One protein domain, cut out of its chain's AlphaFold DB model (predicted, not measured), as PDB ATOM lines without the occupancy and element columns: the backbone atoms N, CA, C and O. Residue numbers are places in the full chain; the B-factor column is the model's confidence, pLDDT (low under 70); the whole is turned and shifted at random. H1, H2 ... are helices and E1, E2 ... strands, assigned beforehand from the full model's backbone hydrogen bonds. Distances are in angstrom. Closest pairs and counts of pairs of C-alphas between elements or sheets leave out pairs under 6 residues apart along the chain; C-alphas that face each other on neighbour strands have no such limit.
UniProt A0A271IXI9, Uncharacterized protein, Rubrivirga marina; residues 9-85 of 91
ATOM      1  N   ARG A   9      32.630  41.756  39.601       97.50
ATOM      2  CA  ARG A   9      32.331  40.464  40.218       97.50
ATOM      3  C   ARG A   9      33.599  39.792  40.713       97.50
ATOM      4  O   ARG A   9      34.650  39.900  40.086       97.50
ATOM      5  N   VAL A  10      33.485  39.068  41.819       98.56
ATOM      6  CA  VAL A  10      34.502  38.095  42.235       98.56
ATOM      7  C   VAL A  10      34.244  36.773  41.515       98.56
ATOM      8  O   VAL A  10      33.097  36.333  41.447       98.56
ATOM      9  N   GLY A  11      35.291  36.132  41.005       98.44
ATOM     10  CA  GLY A  11      35.210  34.780  40.454       98.44
ATOM     11  C   GLY A  11      36.459  33.957  40.723       98.44
ATOM     12  O   GLY A  11      37.521  34.515  41.002       98.44
ATOM     13  N   THR A  12      36.332  32.639  40.619       98.75
ATOM     14  CA  THR A  12      37.437  31.694  40.817       98.75
ATOM     15  C   THR A  12      38.006  31.250  39.477       98.75
ATOM     16  O   THR A  12      37.271  30.836  38.583       98.75
ATOM     17  N   VAL A  13      39.330  31.295  39.327       98.62
ATOM     18  CA  VAL A  13      40.009  30.775  38.131       98.62
ATOM     19  C   VAL A  13      39.959  29.246  38.151       98.62
ATOM     20  O   VAL A  13      40.594  28.606  38.990       98.62
ATOM     21  N   VAL A  14      39.224  28.639  37.221       98.56
ATOM     22  CA  VAL A  14      39.088  27.173  37.114       98.56
ATOM     23  C   VAL A  14      40.097  26.559  36.143       98.56
ATOM     24  O   VAL A  14      40.512  25.409  36.322       98.56
ATOM     25  N   GLU A  15      40.549  27.347  35.168       98.56
ATOM     26  CA  GLU A  15      41.578  26.989  34.193       98.56
ATOM     27  C   GLU A  15      42.450  28.209  33.884       98.56
ATOM     28  O   GLU A  15      41.969  29.342  33.872       98.56
ATOM     29  N   ALA A  16      43.736  27.970  33.641       98.44
ATOM     30  CA  ALA A  16      44.679  28.984  33.204       98.44
ATOM     31  C   ALA A  16      45.657  28.361  32.208       98.44
ATOM     32  O   ALA A  16      46.181  27.273  32.447       98.44
ATOM     33  N   VAL A  17      45.911  29.056  31.104       98.25
ATOM     34  CA  VAL A  17      46.883  28.640  30.091       98.25
ATOM     35  C   VAL A  17      47.732  29.828  29.660       98.25
ATOM     36  O   VAL A  17      47.261  30.963  29.623       98.25
ATOM     37  N   VAL A  18      48.995  29.567  29.333       98.06
ATOM     38  CA  VAL A  18      49.891  30.589  28.780       98.06
ATOM     39  C   VAL A  18      49.543  30.808  27.309       98.06
ATOM     40  O   VAL A  18      49.493  29.852  26.532       98.06
ATOM     41  N   GLU A  19      49.338  32.063  26.922       96.81
ATOM     42  CA  GLU A  19      49.091  32.489  25.546       96.81
ATOM     43  C   GLU A  19      50.027  33.654  25.204       96.81
ATOM     44  O   GLU A  19      49.760  34.808  25.526       96.81
ATOM     45  N   GLY A  20      51.165  33.348  24.574       95.31
ATOM     46  CA  GLY A  20      52.187  34.355  24.285       95.31
ATOM     47  C   GLY A  20      52.786  34.941  25.567       95.31
ATOM     48  O   GLY A  20      53.377  34.211  26.361       95.31
ATOM     49  N   ASP A  21      52.647  36.254  25.748       94.94
ATOM     50  CA  ASP A  21      53.061  37.002  26.939       94.94
ATOM     51  C   ASP A  21      51.919  37.208  27.954       94.94
ATOM     52  O   ASP A  21      52.084  37.930  28.939       94.94
ATOM     53  N   ALA A  22      50.773  36.556  27.753       97.38
ATOM     54  CA  ALA A  22      49.599  36.658  28.607       97.38
ATOM     55  C   ALA A  22      49.180  35.304  29.202       97.38
ATOM     56  O   ALA A  22      49.629  34.231  28.788       97.38
ATOM     57  N   LEU A  23      48.277  35.361  30.181       98.12
ATOM     58  CA  LEU A  23      47.501  34.215  30.639       98.12
ATOM     59  C   LEU A  23      46.072  34.334  30.114       98.12
ATOM     60  O   LEU A  23      45.418  35.353  30.340       98.12
ATOM     61  N   ARG A  24      45.570  33.273  29.479       98.12
ATOM     62  CA  ARG A  24      44.140  33.098  29.212       98.12
ATOM     63  C   ARG A  24      43.531  32.321  30.374       98.12
ATOM     64  O   ARG A  24      43.951  31.201  30.666       98.12
ATOM     65  N   LEU A  25      42.583  32.945  31.064       98.50
ATOM     66  CA  LEU A  25      41.938  32.429  32.267       98.50
ATOM     67  C   LEU A  25      40.487  32.074  31.969       98.50
ATOM     68  O   LEU A  25      39.776  32.885  31.382       98.50
ATOM     69  N   THR A  26      40.032  30.928  32.462       98.38
ATOM     70  CA  THR A  26      38.606  30.597  32.563       98.38
ATOM     71  C   THR A  26      38.171  30.826  34.003       98.38
ATOM     72  O   THR A  26      38.735  30.235  34.927       98.38
ATOM     73  N   ILE A  27      37.180  31.690  34.203       98.56
ATOM     74  CA  ILE A  27      36.762  32.184  35.518       98.56
ATOM     75  C   ILE A  27      35.306  31.787  35.759       98.56
ATOM     76  O   ILE A  27      34.440  32.122  34.951       98.56
ATOM     77  N   ASP A  28      35.038  31.090  36.862       98.38
ATOM     78  CA  ASP A  28      33.685  30.802  37.340       98.38
ATOM     79  C   ASP A  28      33.141  32.000  38.132       98.38
ATOM     80  O   ASP A  28      33.746  32.456  39.103       98.38
ATOM     81  N   LEU A  29      31.997  32.521  37.691       97.56
ATOM     82  CA  LEU A  29      31.282  33.658  38.270       97.56
ATOM     83  C   LEU A  29      29.962  33.219  38.928       97.56
ATOM     84  O   LEU A  29      28.964  33.937  38.861       97.56
ATOM     85  N   GLY A  30      29.938  32.029  39.534       95.56
ATOM     86  CA  GLY A  30      28.770  31.494  40.239       95.56
ATOM     87  C   GLY A  30      27.869  30.649  39.339       95.56
ATOM     88  O   GLY A  30      26.647  30.794  39.362       95.56
ATOM     89  N   GLY A  31      28.467  29.783  38.518       93.25
ATOM     90  CA  GLY A  31      27.780  28.911  37.558       93.25
ATOM     91  C   GLY A  31      27.824  29.411  36.113       93.25
ATOM     92  O   GLY A  31      27.354  28.720  35.209       93.25
ATOM     93  N   VAL A  32      28.410  30.587  35.875       95.69
ATOM     94  CA  VAL A  32      28.695  31.114  34.536       95.69
ATOM     95  C   VAL A  32      30.200  31.225  34.378       95.69
ATOM     96  O   VAL A  32      30.841  31.972  35.114       95.69
ATOM     97  N   GLN A  33      30.757  30.516  33.399       97.25
ATOM     98  CA  GLN A  33      32.176  30.610  33.078       97.25
ATOM     99  C   GLN A  33      32.425  31.644  31.986       97.25
ATOM    100  O   GLN A  33      31.670  31.747  31.015       97.25
ATOM    101  N   ARG A  34      33.491  32.421  32.157       97.00
ATOM    102  CA  ARG A  34      33.937  33.428  31.197       97.00
ATOM    103  C   ARG A  34      35.440  33.326  30.992       97.00
ATOM    104  O   ARG A  34      36.174  33.103  31.952       97.00
ATOM    105  N   GLU A  35      35.876  33.522  29.757       97.50
ATOM    106  CA  GLU A  35      37.295  33.593  29.420       97.50
ATOM    107  C   GLU A  35      37.776  35.044  29.431       97.50
ATOM    108  O   GLU A  35      37.065  35.937  28.968       97.50
ATOM    109  N   ALA A  36      38.975  35.275  29.958       97.44
ATOM    110  CA  ALA A  36      39.631  36.575  29.944       97.44
ATOM    111  C   ALA A  36      41.141  36.415  29.756       97.44
ATOM    112  O   ALA A  36      41.762  35.546  30.370       97.44
ATOM    113  N   THR A  37      41.738  37.289  28.950       97.00
ATOM    114  CA  THR A  37      43.191  37.351  28.761       97.00
ATOM    115  C   THR A  37      43.776  38.456  29.633       97.00
ATOM    116  O   THR A  37      43.257  39.572  29.666       97.00
ATOM    117  N   THR A  38      44.849  38.158  30.367       96.44
ATOM    118  CA  THR A  38      45.490  39.110  31.282       96.44
ATOM    119  C   THR A  38      47.015  39.029  31.237       96.44
ATOM    120  O   THR A  38      47.608  37.949  31.225       96.44
ATOM    121  N   HIS A  39      47.670  40.190  31.213       96.19
ATOM    122  CA  HIS A  39      49.123  40.324  31.081       96.19
ATOM    123  C   HIS A  39      49.778  40.446  32.462       96.19
ATOM    124  O   HIS A  39      50.249  41.510  32.858       96.19
ATOM    125  N   VAL A  40      49.760  39.349  33.221       96.44
ATOM    126  CA  VAL A  40      50.346  39.275  34.576       96.44
ATOM    127  C   VAL A  40      51.456  38.222  34.687       96.44
ATOM    128  O   VAL A  40      51.876  37.862  35.785       96.44
ATOM    129  N   THR A  41      51.953  37.738  33.547       96.12
ATOM    130  CA  THR A  41      52.966  36.670  33.429       96.12
ATOM    131  C   THR A  41      54.314  37.012  34.064       96.12
ATOM    132  O   THR A  41      55.092  36.109  34.355       96.12
ATOM    133  N   GLU A  42      54.585  38.293  34.339       94.38
ATOM    134  CA  GLU A  42      55.744  38.735  35.129       94.38
ATOM    135  C   GLU A  42      55.720  38.173  36.561       94.38
ATOM    136  O   GLU A  42      56.771  37.857  37.116       94.38
ATOM    137  N   ASN A  43      54.525  38.021  37.142       95.88
ATOM    138  CA  ASN A  43      54.341  37.657  38.547       95.88
ATOM    139  C   ASN A  43      53.638  36.319  38.765       95.88
ATOM    140  O   ASN A  43      53.718  35.778  39.868       95.88
ATOM    141  N   TYR A  44      52.910  35.813  37.768       97.62
ATOM    142  CA  TYR A  44      52.066  34.635  37.933       97.62
ATOM    143  C   TYR A  44      52.174  33.689  36.739       97.62
ATOM    144  O   TYR A  44      52.074  34.105  35.583       97.62
ATOM    145  N   GLY A  45      52.301  32.399  37.028       98.00
ATOM    146  CA  GLY A  45      52.048  31.310  36.095       98.00
ATOM    147  C   GLY A  45      50.646  30.707  36.266       98.00
ATOM    148  O   GLY A  45      49.916  31.059  37.196       98.00
ATOM    149  N   PRO A  46      50.254  29.759  35.391       98.12
ATOM    150  CA  PRO A  46      48.964  29.071  35.481       98.12
ATOM    151  C   PRO A  46      48.675  28.440  36.849       98.12
ATOM    152  O   PRO A  46      47.559  28.550  37.356       98.12
ATOM    153  N   ASP A  47      49.684  27.815  37.458       97.94
ATOM    154  CA  ASP A  47      49.548  27.132  38.748       97.94
ATOM    155  C   ASP A  47      49.406  28.109  39.926       97.94
ATOM    156  O   ASP A  47      48.822  27.747  40.946       97.94
ATOM    157  N   ASP A  48      49.877  29.354  39.785       97.88
ATOM    158  CA  ASP A  48      49.740  30.390  40.817       97.88
ATOM    159  C   ASP A  48      48.319  30.961  40.876       97.88
ATOM    160  O   ASP A  48      47.859  31.392  41.934       97.88
ATOM    161  N   VAL A  49      47.628  30.997  39.731       98.00
ATOM    162  CA  VAL A  49      46.294  31.603  39.617       98.00
ATOM    163  C   VAL A  49      45.170  30.582  39.705       98.00
ATOM    164  O   VAL A  49      44.082  30.928  40.170       98.00
ATOM    165  N   ARG A  50      45.393  29.328  39.297       98.31
ATOM    166  CA  ARG A  50      44.354  28.294  39.321       98.31
ATOM    167  C   ARG A  50      43.859  28.045  40.748       98.31
ATOM    168  O   ARG A  50      44.632  27.788  41.662       98.31
ATOM    169  N   GLY A  51      42.542  28.083  40.931       98.12
ATOM    170  CA  GLY A  51      41.885  27.934  42.230       98.12
ATOM    171  C   GLY A  51      41.896  29.198  43.095       98.12
ATOM    172  O   GLY A  51      41.400  29.161  44.218       98.12
ATOM    173  N   THR A  52      42.436  30.315  42.598       98.31
ATOM    174  CA  THR A  52      42.409  31.602  43.305       98.31
ATOM    175  C   THR A  52      41.245  32.471  42.836       98.31
ATOM    176  O   THR A  52      40.774  32.347  41.703       98.31
ATOM    177  N   GLN A  53      40.780  33.359  43.719       98.75
ATOM    178  CA  GLN A  53      39.767  34.352  43.377       98.75
ATOM    179  C   GLN A  53      40.394  35.608  42.777       98.75
ATOM    180  O   GLN A  53      41.430  36.076  43.251       98.75
ATOM    181  N   VAL A  54      39.715  36.173  41.780       98.56
ATOM    182  CA  VAL A  54      40.059  37.426  41.100       98.56
ATOM    183  C   VAL A  54      38.835  38.335  40.990       98.56
ATOM    184  O   VAL A  54      37.695  37.869  41.034       98.56
ATOM    185  N   VAL A  55      39.065  39.639  40.836       98.38
ATOM    186  CA  VAL A  55      38.012  40.614  40.512       98.38
ATOM    187  C   VAL A  55      37.961  40.844  39.004       98.38
ATOM    188  O   VAL A  55      38.996  41.058  38.372       98.38
ATOM    189  N   VAL A  56      36.757  40.829  38.433       97.69
ATOM    190  CA  VAL A  56      36.521  40.908  36.988       97.69
ATOM    191  C   VAL A  56      35.425  41.928  36.678       97.69
ATOM    192  O   VAL A  56      34.407  41.969  37.366       97.69
ATOM    193  N   VAL A  57      35.607  42.723  35.624       96.75
ATOM    194  CA  VAL A  57      34.535  43.520  35.004       96.75
ATOM    195  C   VAL A  57      33.725  42.625  34.071       96.75
ATOM    196  O   VAL A  57      34.308  41.982  33.202       96.75
ATOM    197  N   THR A  58      32.399  42.590  34.209       94.19
ATOM    198  CA  THR A  58      31.536  41.614  33.514       94.19
ATOM    199  C   THR A  58      30.539  42.207  32.525       94.19
ATOM    200  O   THR A  58      29.964  41.457  31.738       94.19
ATOM    201  N   ASN A  59      30.316  43.522  32.527       91.06
ATOM    202  CA  ASN A  59      29.318  44.170  31.665       91.06
ATOM    203  C   ASN A  59      29.862  44.693  30.318       91.06
ATOM    204  O   ASN A  59      29.141  45.390  29.603       91.06
ATOM    205  N   GLY A  60      31.109  44.364  29.965       85.75
ATOM    206  CA  GLY A  60      31.702  44.621  28.648       85.75
ATOM    207  C   GLY A  60      31.520  43.456  27.661       85.75
ATOM    208  O   GLY A  60      31.016  42.397  28.040       85.75
ATOM    209  N   PRO A  61      31.934  43.624  26.389       83.56
ATOM    210  CA  PRO A  61      31.932  42.533  25.410       83.56
ATOM    211  C   PRO A  61      32.882  41.396  25.814       83.56
ATOM    212  O   PRO A  61      32.582  40.230  25.570       83.56
ATOM    213  N   GLU A  62      33.988  41.745  26.472       89.06
ATOM    214  CA  GLU A  62      34.991  40.822  26.992       89.06
ATOM    215  C   GLU A  62      35.212  41.112  28.485       89.06
ATOM    216  O   GLU A  62      35.273  42.288  28.872       89.06
ATOM    217  N   PRO A  63      35.304  40.083  29.346       94.62
ATOM    218  CA  PRO A  63      35.612  40.285  30.751       94.62
ATOM    219  C   PRO A  63      37.043  40.789  30.942       94.62
ATOM    220  O   PRO A  63      37.972  40.324  30.284       94.62
ATOM    221  N   VAL A  64      37.234  41.698  31.897       96.75
ATOM    222  CA  VAL A  64      38.554  42.267  32.212       96.75
ATOM    223  C   VAL A  64      38.931  41.921  33.642       96.75
ATOM    224  O   VAL A  64      38.253  42.341  34.579       96.75
ATOM    225  N   VAL A  65      40.022  41.176  33.816       97.88
ATOM    226  CA  VAL A  65      40.576  40.849  35.138       97.88
ATOM    227  C   VAL A  65      41.332  42.052  35.684       97.88
ATOM    228  O   VAL A  65      42.189  42.614  35.002       97.88
ATOM    229  N   LEU A  66      41.030  42.448  36.918       97.75
ATOM    230  CA  LEU A  66      41.641  43.619  37.529       97.75
ATOM    231  C   LEU A  66      42.960  43.290  38.229       97.75
ATOM    232  O   LEU A  66      43.062  42.349  39.020       97.75
ATOM    233  N   ALA A  67      43.948  44.148  37.996       97.75
ATOM    234  CA  ALA A  67      45.240  44.129  38.662       97.75
ATOM    235  C   ALA A  67      45.680  45.559  39.015       97.75
ATOM    236  O   ALA A  67      45.403  46.509  38.282       97.75
ATOM    237  N   ALA A  68      46.389  45.714  40.131       97.69
ATOM    238  CA  ALA A  68      47.122  46.929  40.454       97.69
ATOM    239  C   ALA A  68      48.456  46.929  39.698       97.69
ATOM    240  O   ALA A  68      49.262  46.016  39.869       97.69
ATOM    241  N   VAL A  69      48.709  47.953  38.884       95.50
ATOM    242  CA  VAL A  69      49.985  48.105  38.171       95.50
ATOM    243  C   VAL A  69      50.956  48.890  39.050       95.50
ATOM    244  O   VAL A  69      50.783  50.088  39.271       95.50
ATOM    245  N   SER A  70      51.970  48.201  39.568       94.56
ATOM    246  CA  SER A  70      53.025  48.771  40.402       94.56
ATOM    247  C   SER A  70      54.310  48.961  39.590       94.56
ATOM    248  O   SER A  70      54.772  48.003  38.971       94.56
ATOM    249  N   PRO A  71      54.966  50.137  39.631       94.19
ATOM    250  CA  PRO A  71      56.242  50.344  38.943       94.19
ATOM    251  C   PRO A  71      57.369  49.401  39.386       94.19
ATOM    252  O   PRO A  71      58.298  49.168  38.622       94.19
ATOM    253  N   SER A  72      57.323  48.899  40.623       95.12
ATOM    254  CA  SER A  72      58.369  48.039  41.196       95.12
ATOM    255  C   SER A  72      57.971  46.572  41.323       95.12
ATOM    256  O   SER A  72      58.833  45.746  41.606       95.12
ATOM    257  N   GLN A  73      56.684  46.254  41.174       94.12
ATOM    258  CA  GLN A  73      56.161  44.902  41.383       94.12
ATOM    259  C   GLN A  73      55.335  44.392  40.202       94.12
ATOM    260  O   GLN A  73      54.647  43.397  40.366       94.12
ATOM    261  N   GLY A  74      55.333  45.072  39.055       93.75
ATOM    262  CA  GLY A  74      54.526  44.671  37.903       93.75
ATOM    263  C   GLY A  74      53.019  44.712  38.186       93.75
ATOM    264  O   GLY A  74      52.537  45.457  39.048       93.75
ATOM    265  N   ALA A  75      52.252  43.915  37.445       96.38
ATOM    266  CA  ALA A  75      50.809  43.790  37.629       96.38
ATOM    267  C   ALA A  75      50.469  42.786  38.745       96.38
ATOM    268  O   ALA A  75      50.849  41.619  38.672       96.38
ATOM    269  N   VAL A  76      49.729  43.227  39.765       97.62
ATOM    270  CA  VAL A  76      49.345  42.432  40.944       97.62
ATOM    271  C   VAL A  76      47.833  42.224  40.958       97.62
ATOM    272  O   VAL A  76      47.080  43.192  41.045       97.62
ATOM    273  N   LEU A  77      47.372  40.975  40.885       98.12
ATOM    274  CA  LEU A  77      45.945  40.646  40.794       98.12
ATOM    275  C   LEU A  77      45.151  41.146  42.010       98.12
ATOM    276  O   LEU A  77      45.565  40.972  43.159       98.12
ATOM    277  N   LEU A  78      43.977  41.729  41.751       98.31
ATOM    278  CA  LEU A  78      43.026  42.095  42.798       98.31
ATOM    279  C   LEU A  78      42.158  40.895  43.172       98.31
ATOM    280  O   LEU A  78      41.635  40.190  42.310       98.31
ATOM    281  N   ARG A  79      41.965  40.709  44.477       97.75
ATOM    282  CA  ARG A  79      41.157  39.642  45.072       97.75
ATOM    283  C   ARG A  79      40.563  40.112  46.401       97.75
ATOM    284  O   ARG A  79      41.147  41.009  47.018       97.75
ATOM    285  N   PRO A  80      39.440  39.539  46.862       98.00
ATOM    286  CA  PRO A  80      38.923  39.843  48.192       98.00
ATOM    287  C   PRO A  80      39.920  39.413  49.285       98.00
ATOM    288  O   PRO A  80      40.734  38.510  49.088       98.00
ATOM    289  N   ASP A  81      39.855  40.060  50.452       97.88
ATOM    290  CA  ASP A  81      40.706  39.740  51.611       97.88
ATOM    291  C   ASP A  81      40.406  38.353  52.207       97.88
ATOM    292  O   ASP A  81      41.242  37.760  52.891       97.88
ATOM    293  N   ARG A  82      39.201  37.841  51.946       97.81
ATOM    294  CA  ARG A  82      38.669  36.555  52.387       97.81
ATOM    295  C   ARG A  82      37.881  35.903  51.252       97.81
ATOM    296  O   ARG A  82      37.300  36.627  50.445       97.81
ATOM    297  N   PRO A  83      37.794  34.561  51.216       97.94
ATOM    298  CA  PRO A  83      36.950  33.886  50.246       97.94
ATOM    299  C   PRO A  83      35.488  34.333  50.347       97.94
ATOM    300  O   PRO A  83      34.926  34.393  51.443       97.94
ATOM    301  N   VAL A  84      34.873  34.614  49.202       98.62
ATOM    302  CA  VAL A  84      33.436  34.915  49.070       98.62
ATOM    303  C   VAL A  84      32.805  34.021  48.006       98.62
ATOM    304  O   VAL A  84      33.515  33.311  47.300       98.62
ATOM    305  N   ALA A  85      31.477  34.025  47.880       98.56
ATOM    306  CA  ALA A  85      30.812  33.266  46.823       98.56
ATOM    307  C   ALA A  85      31.188  33.813  45.435       98.56
ATOM    308  O   ALA A  85      31.217  35.031  45.237       98.56
TER     309      ALA A  85
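What this domain is: This is residues 9 to 85 of the 91 residues of an uncharacterized protein of Rubrivirga marina (UniProt A0A271IXI9). A strongly twisted, curled sheet of four strands makes the main body, with the long first strand E1 bending sharply within it and the short helix H1 on it. A smaller two-stranded hairpin, E5 and E6, lies farther from the middle, and the link between E4 and E5 folds back to pair briefly with E4. The printed part has 77 residues, with named elements in the order E1, E2, E3, H1, E4, E5, E6; the larger sheet runs E3, E2, E1, E4, all antiparallel, and the class is mostly strand. The whole is compact, with a radius of gyration of the C-alphas of 11.6 A, and rounded, with spans of 34 by 27 by 25 A.

How they stand to each other: E1, residues 9 to 19, bends by 77 degrees at residue 14. It forms a hairpin with E2, residues 22 to 28, where N 17 and O 24 are within hydrogen-bond range at 2.9 A. E2 forms a hairpin with E3, residues 33 to 38; N 25 and O 36 are 2.8 A apart. E1, E2 and E3 are a meander, each strand the antiparallel neighbour of the one before. H1, residues 46 to 49, is on the sheet at a height of 7.4 A; it lies over E1, but only just, with 3 of its 4 C-alphas falling on that strand. The closest C-alphas of H1 and E1 are those of Pro 46 and Ala 16, 4.9 A apart. H1 is too short for an O i to N i+4 pair, but its one O i to N i+3 pair is within hydrogen-bond range. E4, residues 53 to 57, is an edge strand, antiparallel to E1; N 11 and O 54 are 3.0 A apart. Pairing is staggered: E1 pairs with E4 over residues 9 to 12 and with E2 over residues 12 to 19. Residues 56 to 57 of E4 also pair, antiparallel, with residues 64 to 65. E5, residues 67 to 70, and E6, residues 74 to 77, form a hairpin, with N 68 and O 76 2.8 A apart. The closest C-alphas of E4 and E6 are those of Val 54 and Leu 77, at 6.7 A. E3 and E4 are apart.

Where its parts are: E1 begins at C-alpha 9 (32.331, 40.464, 40.218) and is 23.7 A long. E2 is 19.1 A long, E3 15.9 A and E4 13.5 A. E6 ends at C-alpha 77 (45.945, 40.646, 40.794).

The domain as a whole: The C-alphas of Gly 31 and Ser 72, the two farthest apart, are 36.3 A from each other. The printed part has no cut, and no link is long. The mean pLDDT of the printed part is 96.7, and no printed residue is under 70.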